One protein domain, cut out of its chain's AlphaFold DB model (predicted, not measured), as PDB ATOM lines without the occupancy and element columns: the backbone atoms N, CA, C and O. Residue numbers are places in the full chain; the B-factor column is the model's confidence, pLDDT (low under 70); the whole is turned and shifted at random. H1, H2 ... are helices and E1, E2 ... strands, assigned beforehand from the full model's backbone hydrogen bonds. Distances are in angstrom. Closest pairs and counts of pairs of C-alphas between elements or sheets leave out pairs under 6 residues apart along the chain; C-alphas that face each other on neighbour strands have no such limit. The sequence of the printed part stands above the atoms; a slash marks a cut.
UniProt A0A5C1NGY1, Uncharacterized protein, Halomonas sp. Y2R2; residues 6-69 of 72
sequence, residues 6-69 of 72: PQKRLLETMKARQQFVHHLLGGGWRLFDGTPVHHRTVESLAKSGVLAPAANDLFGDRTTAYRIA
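Overview. This is residues 6 to 69 of the 72 residues of an uncharacterized protein of Halomonas sp. Y2R2 (UniProt A0A5C1NGY1). A twisted four-stranded sheet has both helices on one face and its other face bare: H2 crosses over the inner strands, while H1 lies beside the strand ends. The E3-E4 hairpin loop reaches away from H1. The printed part has 64 residues, with H1 E1 E2 H2 E3 E4 along the chain; the sheet, ordered E2 E1 E4 E3, is antiparallel throughout, and the class is mixed, helices and strands. The whole is compact, with a radius of gyration of the C-alphas of 10.8 A and spans of 31 by 24 by 20 A.

Along the chain. The sheet holds E2, residues 28 to 31, E1, residues 21 to 24, E4, residues 63 to 68 and 13.9 A long, and E3, residues 51 to 56 and 14.0 A long. H1, residues 6 to 16, runs 15.3 A from C-alpha 6 at (19.618, 41.264, 77.499). H2, residues 39 to 47, runs 12.2 A. E4 ends at C-alpha 68, (12.066, 44.522, 89.974).

Arrangement. Inner strands E1 and E4 are antiparallel at 165 degrees, with N 23 and O 64 2.8 A apart, within hydrogen-bond range. In the hairpin E1 and E2, N 22 and O 30 are 2.8 A apart; in the hairpin E3 and E4, N 52 and O 67 are 2.8 A apart. Edge strands E2 and E3 are apart. H2 is on the sheet at a height of 9.0 A, across the strands at 65 degrees to E4 on the local plane; its closest C-alphas to E3 are Leu 45 and Leu 51, 5.5 A. H1 is on the same face, over none of the strands; its closest C-alphas to E4 are Leu 11 and Ile 68, 7.3 A. H1 and H2 only just touch, with 3 pairs of C-alphas within 8 A, the closest Gln 7 and Thr 41 at 6.1 A, about perpendicular at 74 degrees. In H1 and H2 every O i to N i+4 pair is within hydrogen-bond range.

Size, cuts and confidence. The two C-alphas farthest apart, of Lys 8 and Phe 59, are 31.4 A apart. The printed part has no cut and no long link. Its mean pLDDT is 91.8, and no printed residue is under 70.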
ATOM      1  N   PRO A   6      20.230  39.939  77.368       90.19
ATOM      2  CA  PRO A   6      19.618  41.264  77.499       90.19
ATOM      3  C   PRO A   6      18.715  41.402  78.732       90.19
ATOM      4  O   PRO A   6      18.716  42.460  79.353       90.19
ATOM      5  N   GLN A   7      17.991  40.348  79.126       93.75
ATOM      6  CA  GLN A   7      17.192  40.354  80.358       93.75
ATOM      7  C   GLN A   7      18.074  40.490  81.600       93.75
ATOM      8  O   GLN A   7      17.806  41.339  82.442       93.75
ATOM      9  N   LYS A   8      19.156  39.704  81.690       93.94
ATOM     10  CA  LYS A   8      20.121  39.796  82.797       93.94
ATOM     11  C   LYS A   8      20.716  41.196  82.901       93.94
ATOM     12  O   LYS A   8      20.644  41.802  83.962       93.94
ATOM     13  N   ARG A   9      21.201  41.741  81.780       92.12
ATOM     14  CA  ARG A   9      21.774  43.093  81.731       92.12
ATOM     15  C   ARG A   9      20.778  44.160  82.191       92.12
ATOM     16  O   ARG A   9      21.157  45.064  82.932       92.12
ATOM     17  N   LEU A  10      19.517  44.071  81.760       93.31
ATOM     18  CA  LEU A  10      18.467  44.991  82.203       93.31
ATOM     19  C   LEU A  10      18.281  44.924  83.724       93.31
ATOM     20  O   LEU A  10      18.326  45.960  84.381       93.31
ATOM     21  N   LEU A  11      18.129  43.720  84.282       93.62
ATOM     22  CA  LEU A  11      17.929  43.528  85.721       93.62
ATOM     23  C   LEU A  11      19.133  43.988  86.543       93.62
ATOM     24  O   LEU A  11      18.952  44.654  87.557       93.62
ATOM     25  N   GLU A  12      20.355  43.692  86.101       93.00
ATOM     26  CA  GLU A  12      21.582  44.186  86.737       93.00
ATOM     27  C   GLU A  12      21.610  45.716  86.761       93.00
ATOM     28  O   GLU A  12      21.887  46.314  87.798       93.00
ATOM     29  N   THR A  13      21.253  46.359  85.646       92.19
ATOM     30  CA  THR A  13      21.247  47.826  85.533       92.19
ATOM     31  C   THR A  13      20.140  48.462  86.380       92.19
ATOM     32  O   THR A  13      20.354  49.506  87.001       92.19
ATOM     33  N   MET A  14      18.962  47.835  86.437       93.75
ATOM     34  CA  MET A  14      17.863  48.258  87.309       93.75
ATOM     35  C   MET A  14      18.243  48.111  88.786       93.75
ATOM     36  O   MET A  14      18.065  49.054  89.552       93.75
ATOM     37  N   LYS A  15      18.839  46.976  89.173       92.38
ATOM     38  CA  LYS A  15      19.248  46.679  90.554       92.38
ATOM     39  C   LYS A  15      20.384  47.583  91.029       92.38
ATOM     40  O   LYS A  15      20.296  48.134  92.119       92.38
ATOM     41  N   ALA A  16      21.418  47.767  90.207       90.62
ATOM     42  CA  ALA A  16      22.597  48.561  90.558       90.62
ATOM     43  C   ALA A  16      22.263  50.028  90.865       90.62
ATOM     44  O   ALA A  16      22.967  50.666  91.640       90.62
ATOM     45  N   ARG A  17      21.200  50.562  90.256       86.81
ATOM     46  CA  ARG A  17      20.777  51.960  90.427       86.81
ATOM     47  C   ARG A  17      19.415  52.112  91.102       86.81
ATOM     48  O   ARG A  17      18.890  53.217  91.116       86.81
ATOM     49  N   GLN A  18      18.835  51.015  91.601       87.88
ATOM     50  CA  GLN A  18      17.475  50.964  92.160       87.88
ATOM     51  C   GLN A  18      16.434  51.710  91.302       87.88
ATOM     52  O   GLN A  18      15.557  52.402  91.810       87.88
ATOM     53  N   GLN A  19      16.555  51.591  89.979       91.88
ATOM     54  CA  GLN A  19      15.764  52.362  89.020       91.88
ATOM     55  C   GLN A  19      14.671  51.516  88.369       91.88
ATOM     56  O   GLN A  19      14.733  50.282  88.338       91.88
ATOM     57  N   PHE A  20      13.688  52.199  87.791       94.06
ATOM     58  CA  PHE A  20      12.586  51.583  87.061       94.06
ATOM     59  C   PHE A  20      12.842  51.623  85.554       94.06
ATOM     60  O   PHE A  20      13.670  52.390  85.055       94.06
ATOM     61  N   VAL A  21      12.118  50.783  84.818       95.06
ATOM     62  CA  VAL A  21      12.011  50.907  83.364       95.06
ATOM     63  C   VAL A  21      10.702  51.619  83.049       95.06
ATOM     64  O   VAL A  21       9.642  51.202  83.510       95.06
ATOM     65  N   HIS A  22      10.783  52.708  82.294       95.56
ATOM     66  CA  HIS A  22       9.668  53.595  81.983       95.56
ATOM     67  C   HIS A  22       9.284  53.480  80.514       95.56
ATOM     68  O   HIS A  22      10.146  53.349  79.647       95.56
ATOM     69  N   HIS A  23       7.994  53.572  80.227       94.00
ATOM     70  CA  HIS A  23       7.473  53.712  78.883       94.00
ATOM     71  C   HIS A  23       7.233  55.190  78.582       94.00
ATOM     72  O   HIS A  23       6.366  55.823  79.184       94.00
ATOM     73  N   LEU A  24       7.988  55.735  77.630       87.38
ATOM     74  CA  LEU A  24       7.794  57.097  77.142       87.38
ATOM     75  C   LEU A  24       6.917  57.070  75.888       87.38
ATOM     76  O   LEU A  24       7.195  56.330  74.938       87.38
ATOM     77  N   LEU A  25       5.865  57.892  75.868       81.56
ATOM     78  CA  LEU A  25       4.992  58.044  74.702       81.56
ATOM     79  C   LEU A  25       5.823  58.464  73.479       81.56
ATOM     80  O   LEU A  25       6.567  59.438  73.532       81.56
ATOM     81  N   GLY A  26       5.742  57.684  72.398       80.75
ATOM     82  CA  GLY A  26       6.524  57.896  71.172       80.75
ATOM     83  C   GLY A  26       7.998  57.463  71.236       80.75
ATOM     84  O   GLY A  26       8.653  57.435  70.199       80.75
ATOM     85  N   GLY A  27       8.521  57.091  72.413       82.62
ATOM     86  CA  GLY A  27       9.931  56.721  72.623       82.62
ATOM     87  C   GLY A  27      10.178  55.273  73.067       82.62
ATOM     88  O   GLY A  27      11.322  54.809  73.018       82.62
ATOM     89  N   GLY A  28       9.128  54.556  73.482       92.75
ATOM     90  CA  GLY A  28       9.189  53.162  73.925       92.75
ATOM     91  C   GLY A  28       9.724  52.991  75.350       92.75
ATOM     92  O   GLY A  28       9.747  53.930  76.145       92.75
ATOM     93  N   TRP A  29      10.140  51.766  75.683       95.12
ATOM     94  CA  TRP A  29      10.669  51.425  77.006       95.12
ATOM     95  C   TRP A  29      12.119  51.871  77.162       95.12
ATOM     96  O   TRP A  29      12.948  51.618  76.287       95.12
ATOM     97  N   ARG A  30      12.439  52.524  78.277       95.38
ATOM     98  CA  ARG A  30      13.764  53.083  78.557       95.38
ATOM     99  C   ARG A  30      14.083  53.063  80.047       95.38
ATOM    100  O   ARG A  30      13.187  53.092  80.885       95.38
ATOM    101  N   LEU A  31      15.368  53.026  80.367       93.19
ATOM    102  CA  LEU A  31      15.864  53.316  81.714       93.19
ATOM    103  C   LEU A  31      15.961  54.830  81.935       93.19
ATOM    104  O   LEU A  31      15.911  55.606  80.977       93.19
ATOM    105  N   PHE A  32      16.121  55.251  83.192       87.69
ATOM    106  CA  PHE A  32      16.205  56.672  83.548       87.69
ATOM    107  C   PHE A  32      17.400  57.383  82.893       87.69
ATOM    108  O   PHE A  32      17.311  58.550  82.535       87.69
ATOM    109  N   ASP A  33      18.498  56.661  82.652       86.19
ATOM    110  CA  ASP A  33      19.668  57.176  81.928       86.19
ATOM    111  C   ASP A  33      19.466  57.303  80.406       86.19
ATOM    112  O   ASP A  33      20.401  57.608  79.668       86.19
ATOM    113  N   GLY A  34      18.247  57.055  79.922       87.88
ATOM    114  CA  GLY A  34      17.890  57.134  78.515       87.88
ATOM    115  C   GLY A  34      18.214  55.872  77.718       87.88
ATOM    116  O   GLY A  34      17.868  55.826  76.534       87.88
ATOM    117  N   THR A  35      18.810  54.838  78.322       89.88
ATOM    118  CA  THR A  35      19.111  53.578  77.624       89.88
ATOM    119  C   THR A  35      17.824  52.933  77.099       89.88
ATOM    120  O   THR A  35      16.914  52.668  77.893       89.88
ATOM    121  N   PRO A  36      17.720  52.636  75.789       93.06
ATOM    122  CA  PRO A  36      16.552  51.970  75.234       93.06
ATOM    123  C   PRO A  36      16.465  50.514  75.686       93.06
ATOM    124  O   PRO A  36      17.451  49.775  75.699       93.06
ATOM    125  N   VAL A  37      15.250  50.090  76.013       94.19
ATOM    126  CA  VAL A  37      14.910  48.725  76.400       94.19
ATOM    127  C   VAL A  37      13.899  48.183  75.401       94.19
ATOM    128  O   VAL A  37      12.903  48.816  75.065       94.19
ATOM    129  N   HIS A  38      14.148  46.980  74.900       94.12
ATOM    130  CA  HIS A  38      13.240  46.359  73.949       94.12
ATOM    131  C   HIS A  38      11.928  45.946  74.640       94.12
ATOM    132  O   HIS A  38      11.966  45.268  75.668       94.12
ATOM    133  N   HIS A  39      10.771  46.275  74.052       92.56
ATOM    134  CA  HIS A  39       9.451  45.997  74.646       92.56
ATOM    135  C   HIS A  39       9.264  44.519  75.027       92.56
ATOM    136  O   HIS A  39       8.895  44.224  76.159       92.56
ATOM    137  N   ARG A  40       9.639  43.580  74.141       92.88
ATOM    138  CA  ARG A  40       9.582  42.132  74.432       92.88
ATOM    139  C   ARG A  40      10.372  41.718  75.675       92.88
ATOM    140  O   ARG A  40       9.984  40.764  76.340       92.88
ATOM    141  N   THR A  41      11.473  42.401  75.992       94.62
ATOM    142  CA  THR A  41      12.263  42.117  77.199       94.62
ATOM    143  C   THR A  41      11.455  42.467  78.443       94.62
ATOM    144  O   THR A  41      11.384  41.652  79.360       94.62
ATOM    145  N   VAL A  42      10.813  43.639  78.446       94.12
ATOM    146  CA  VAL A  42       9.953  44.098  79.547       94.12
ATOM    147  C   VAL A  42       8.740  43.184  79.689       94.12
ATOM    148  O   VAL A  42       8.513  42.645  80.767       94.12
ATOM    149  N   GLU A  43       8.018  42.919  78.597       93.38
ATOM    150  CA  GLU A  43       6.842  42.038  78.600       93.38
ATOM    151  C   GLU A  43       7.175  40.620  79.063       93.38
ATOM    152  O   GLU A  43       6.438  40.040  79.856       93.38
ATOM    153  N   SER A  44       8.286  40.051  78.587       94.81
ATOM    154  CA  SER A  44       8.699  38.706  78.988       94.81
ATOM    155  C   SER A  44       9.032  38.632  80.476       94.81
ATOM    156  O   SER A  44       8.702  37.624  81.094       94.81
ATOM    157  N   LEU A  45       9.677  39.657  81.041       94.56
ATOM    158  CA  LEU A  45      10.020  39.695  82.464       94.56
ATOM    159  C   LEU A  45       8.805  39.990  83.352       94.56
ATOM    160  O   LEU A  45       8.699  39.436  84.446       94.56
ATOM    161  N   ALA A  46       7.880  40.827  82.880       94.00
ATOM    162  CA  ALA A  46       6.614  41.088  83.556       94.00
ATOM    163  C   ALA A  46       5.742  39.824  83.596       94.00
ATOM    164  O   ALA A  46       5.264  39.435  84.658       94.00
ATOM    165  N   LYS A  47       5.608  39.109  82.467       93.94
ATOM    166  CA  LYS A  47       4.865  37.837  82.399       93.94
ATOM    167  C   LYS A  47       5.452  36.746  83.291       93.94
ATOM    168  O   LYS A  47       4.707  35.901  83.768       93.94
ATOM    169  N   SER A  48       6.768  36.748  83.514       91.50
ATOM    170  CA  SER A  48       7.422  35.790  84.412       91.50
ATOM    171  C   SER A  48       7.424  36.224  85.882       91.50
ATOM    172  O   SER A  48       8.086  35.574  86.683       91.50
ATOM    173  N   GLY A  49       6.765  37.334  86.233       93.06
ATOM    174  CA  GLY A  49       6.697  37.849  87.605       93.06
ATOM    175  C   GLY A  49       7.995  38.466  88.131       93.06
ATOM    176  O   GLY A  49       8.065  38.839  89.294       93.06
ATOM    177  N   VAL A  50       9.026  38.604  87.290       94.44
ATOM    178  CA  VAL A  50      10.320  39.190  87.686       94.44
ATOM    179  C   VAL A  50      10.221  40.713  87.773       94.44
ATOM    180  O   VAL A  50      10.903  41.343  88.579       94.44
ATOM    181  N   LEU A  51       9.378  41.311  86.929       95.12
ATOM    182  CA  LEU A  51       9.022  42.721  87.006       95.12
ATOM    183  C   LEU A  51       7.589  42.874  87.511       95.12
ATOM    184  O   LEU A  51       6.682  42.204  87.020       95.12
ATOM    185  N   ALA A  52       7.389  43.807  88.436       94.88
ATOM    186  CA  ALA A  52       6.081  44.210  88.934       94.88
ATOM    187  C   ALA A  52       5.709  45.604  88.395       94.88
ATOM    188  O   ALA A  52       6.597  46.459  88.265       94.88
ATOM    189  N   PRO A  53       4.424  45.865  88.088       94.38
ATOM    190  CA  PRO A  53       3.948  47.211  87.782       94.38
ATOM    191  C   PRO A  53       4.326  48.189  88.900       94.38
ATOM    192  O   PRO A  53       4.166  47.884  90.083       94.38
ATOM    193  N   ALA A  54       4.854  49.349  88.523       93.88
ATOM    194  CA  ALA A  54       5.260  50.409  89.447       93.88
ATOM    195  C   ALA A  54       4.436  51.690  89.265       93.88
ATOM    196  O   ALA A  54       4.185  52.394  90.237       93.88
ATOM    197  N   ALA A  55       4.015  51.987  88.033       92.38
ATOM    198  CA  ALA A  55       3.155  53.123  87.719       92.38
ATOM    199  C   ALA A  55       2.278  52.815  86.503       92.38
ATOM    200  O   ALA A  55       2.667  52.021  85.642       92.38
ATOM    201  N   ASN A  56       1.134  53.492  86.430       93.00
ATOM    202  CA  ASN A  56       0.210  53.452  85.301       93.00
ATOM    203  C   ASN A  56       0.146  54.821  84.610       93.00
ATOM    204  O   ASN A  56       0.734  55.798  85.083       93.00
ATOM    205  N   ASP A  57      -0.508  54.892  83.456       89.50
ATOM    206  CA  ASP A  57      -0.834  56.159  82.810       89.50
ATOM    207  C   ASP A  57      -1.887  56.941  83.611       89.50
ATOM    208  O   ASP A  57      -2.416  56.472  84.620       89.50
ATOM    209  N   LEU A  58      -2.173  58.171  83.171       85.00
ATOM    210  CA  LEU A  58      -3.108  59.073  83.854       85.00
ATOM    211  C   LEU A  58      -4.530  58.504  83.964       85.00
ATOM    212  O   LEU A  58      -5.285  58.939  84.829       85.00
ATOM    213  N   PHE A  59      -4.888  57.553  83.100       88.12
ATOM    214  CA  PHE A  59      -6.201  56.911  83.078       88.12
ATOM    215  C   PHE A  59      -6.216  55.574  83.831       88.12
ATOM    216  O   PHE A  59      -7.286  55.042  84.105       88.12
ATOM    217  N   GLY A  60      -5.049  55.056  84.225       83.06
ATOM    218  CA  GLY A  60      -4.910  53.771  84.905       83.06
ATOM    219  C   GLY A  60      -5.000  52.555  83.978       83.06
ATOM    220  O   GLY A  60      -4.941  51.428  84.465       83.06
ATOM    221  N   ASP A  61      -5.099  52.762  82.667       88.31
ATOM    222  CA  ASP A  61      -5.356  51.713  81.678       88.31
ATOM    223  C   ASP A  61      -4.089  50.937  81.310       88.31
ATOM    224  O   ASP A  61      -4.146  49.764  80.925       88.31
ATOM    225  N   ARG A  62      -2.924  51.592  81.377       88.62
ATOM    226  CA  ARG A  62      -1.654  51.012  80.916       88.62
ATOM    227  C   ARG A  62      -0.547  51.203  81.930       88.62
ATOM    228  O   ARG A  62      -0.285  52.320  82.361       88.62
ATOM    229  N   THR A  63       0.190  50.133  82.218       92.75
ATOM    230  CA  THR A  63       1.427  50.216  83.000       92.75
ATOM    231  C   THR A  63       2.474  51.032  82.244       92.75
ATOM    232  O   THR A  63       2.903  50.653  81.152       92.75
ATOM    233  N   THR A  64       2.917  52.137  82.836       93.75
ATOM    234  CA  THR A  64       3.929  53.050  82.282       93.75
ATOM    235  C   THR A  64       5.294  52.877  82.927       93.75
ATOM    236  O   THR A  64       6.283  53.366  82.387       93.75
ATOM    237  N   ALA A  65       5.389  52.165  84.050       94.69
ATOM    238  CA  ALA A  65       6.669  51.825  84.652       94.69
ATOM    239  C   ALA A  65       6.648  50.444  85.302       94.69
ATOM    240  O   ALA A  65       5.653  50.052  85.913       94.69
ATOM    241  N   TYR A  66       7.777  49.741  85.226       96.12
ATOM    242  CA  TYR A  66       8.007  48.483  85.930       96.12
ATOM    243  C   TYR A  66       9.227  48.578  86.847       96.12
ATOM    244  O   TYR A  66      10.247  49.177  86.493       96.12
ATOM    245  N   ARG A  67       9.135  47.914  87.998       95.12
ATOM    246  CA  ARG A  67      10.234  47.715  88.953       95.12
ATOM    247  C   ARG A  67      10.556  46.232  89.093       95.12
ATOM    248  O   ARG A  67       9.727  45.393  88.748       95.12
ATOM    249  N   ILE A  68      11.745  45.906  89.596       94.50
ATOM    250  CA  ILE A  68      12.066  44.522  89.974       94.50
ATOM    251  C   ILE A  68      11.103  44.103  91.089       94.50
ATOM    252  O   ILE A  68      10.898  44.863  92.035       94.50
ATOM    253  N   ALA A  69      10.478  42.936  90.947       90.94
ATOM    254  CA  ALA A  69       9.653  42.364  91.998       90.94
ATOM    255  C   ALA A  69      10.556  41.942  93.167       90.94
ATOM    256  O   ALA A  69      11.512  41.190  92.970       90.94
TER     257      ALA A  69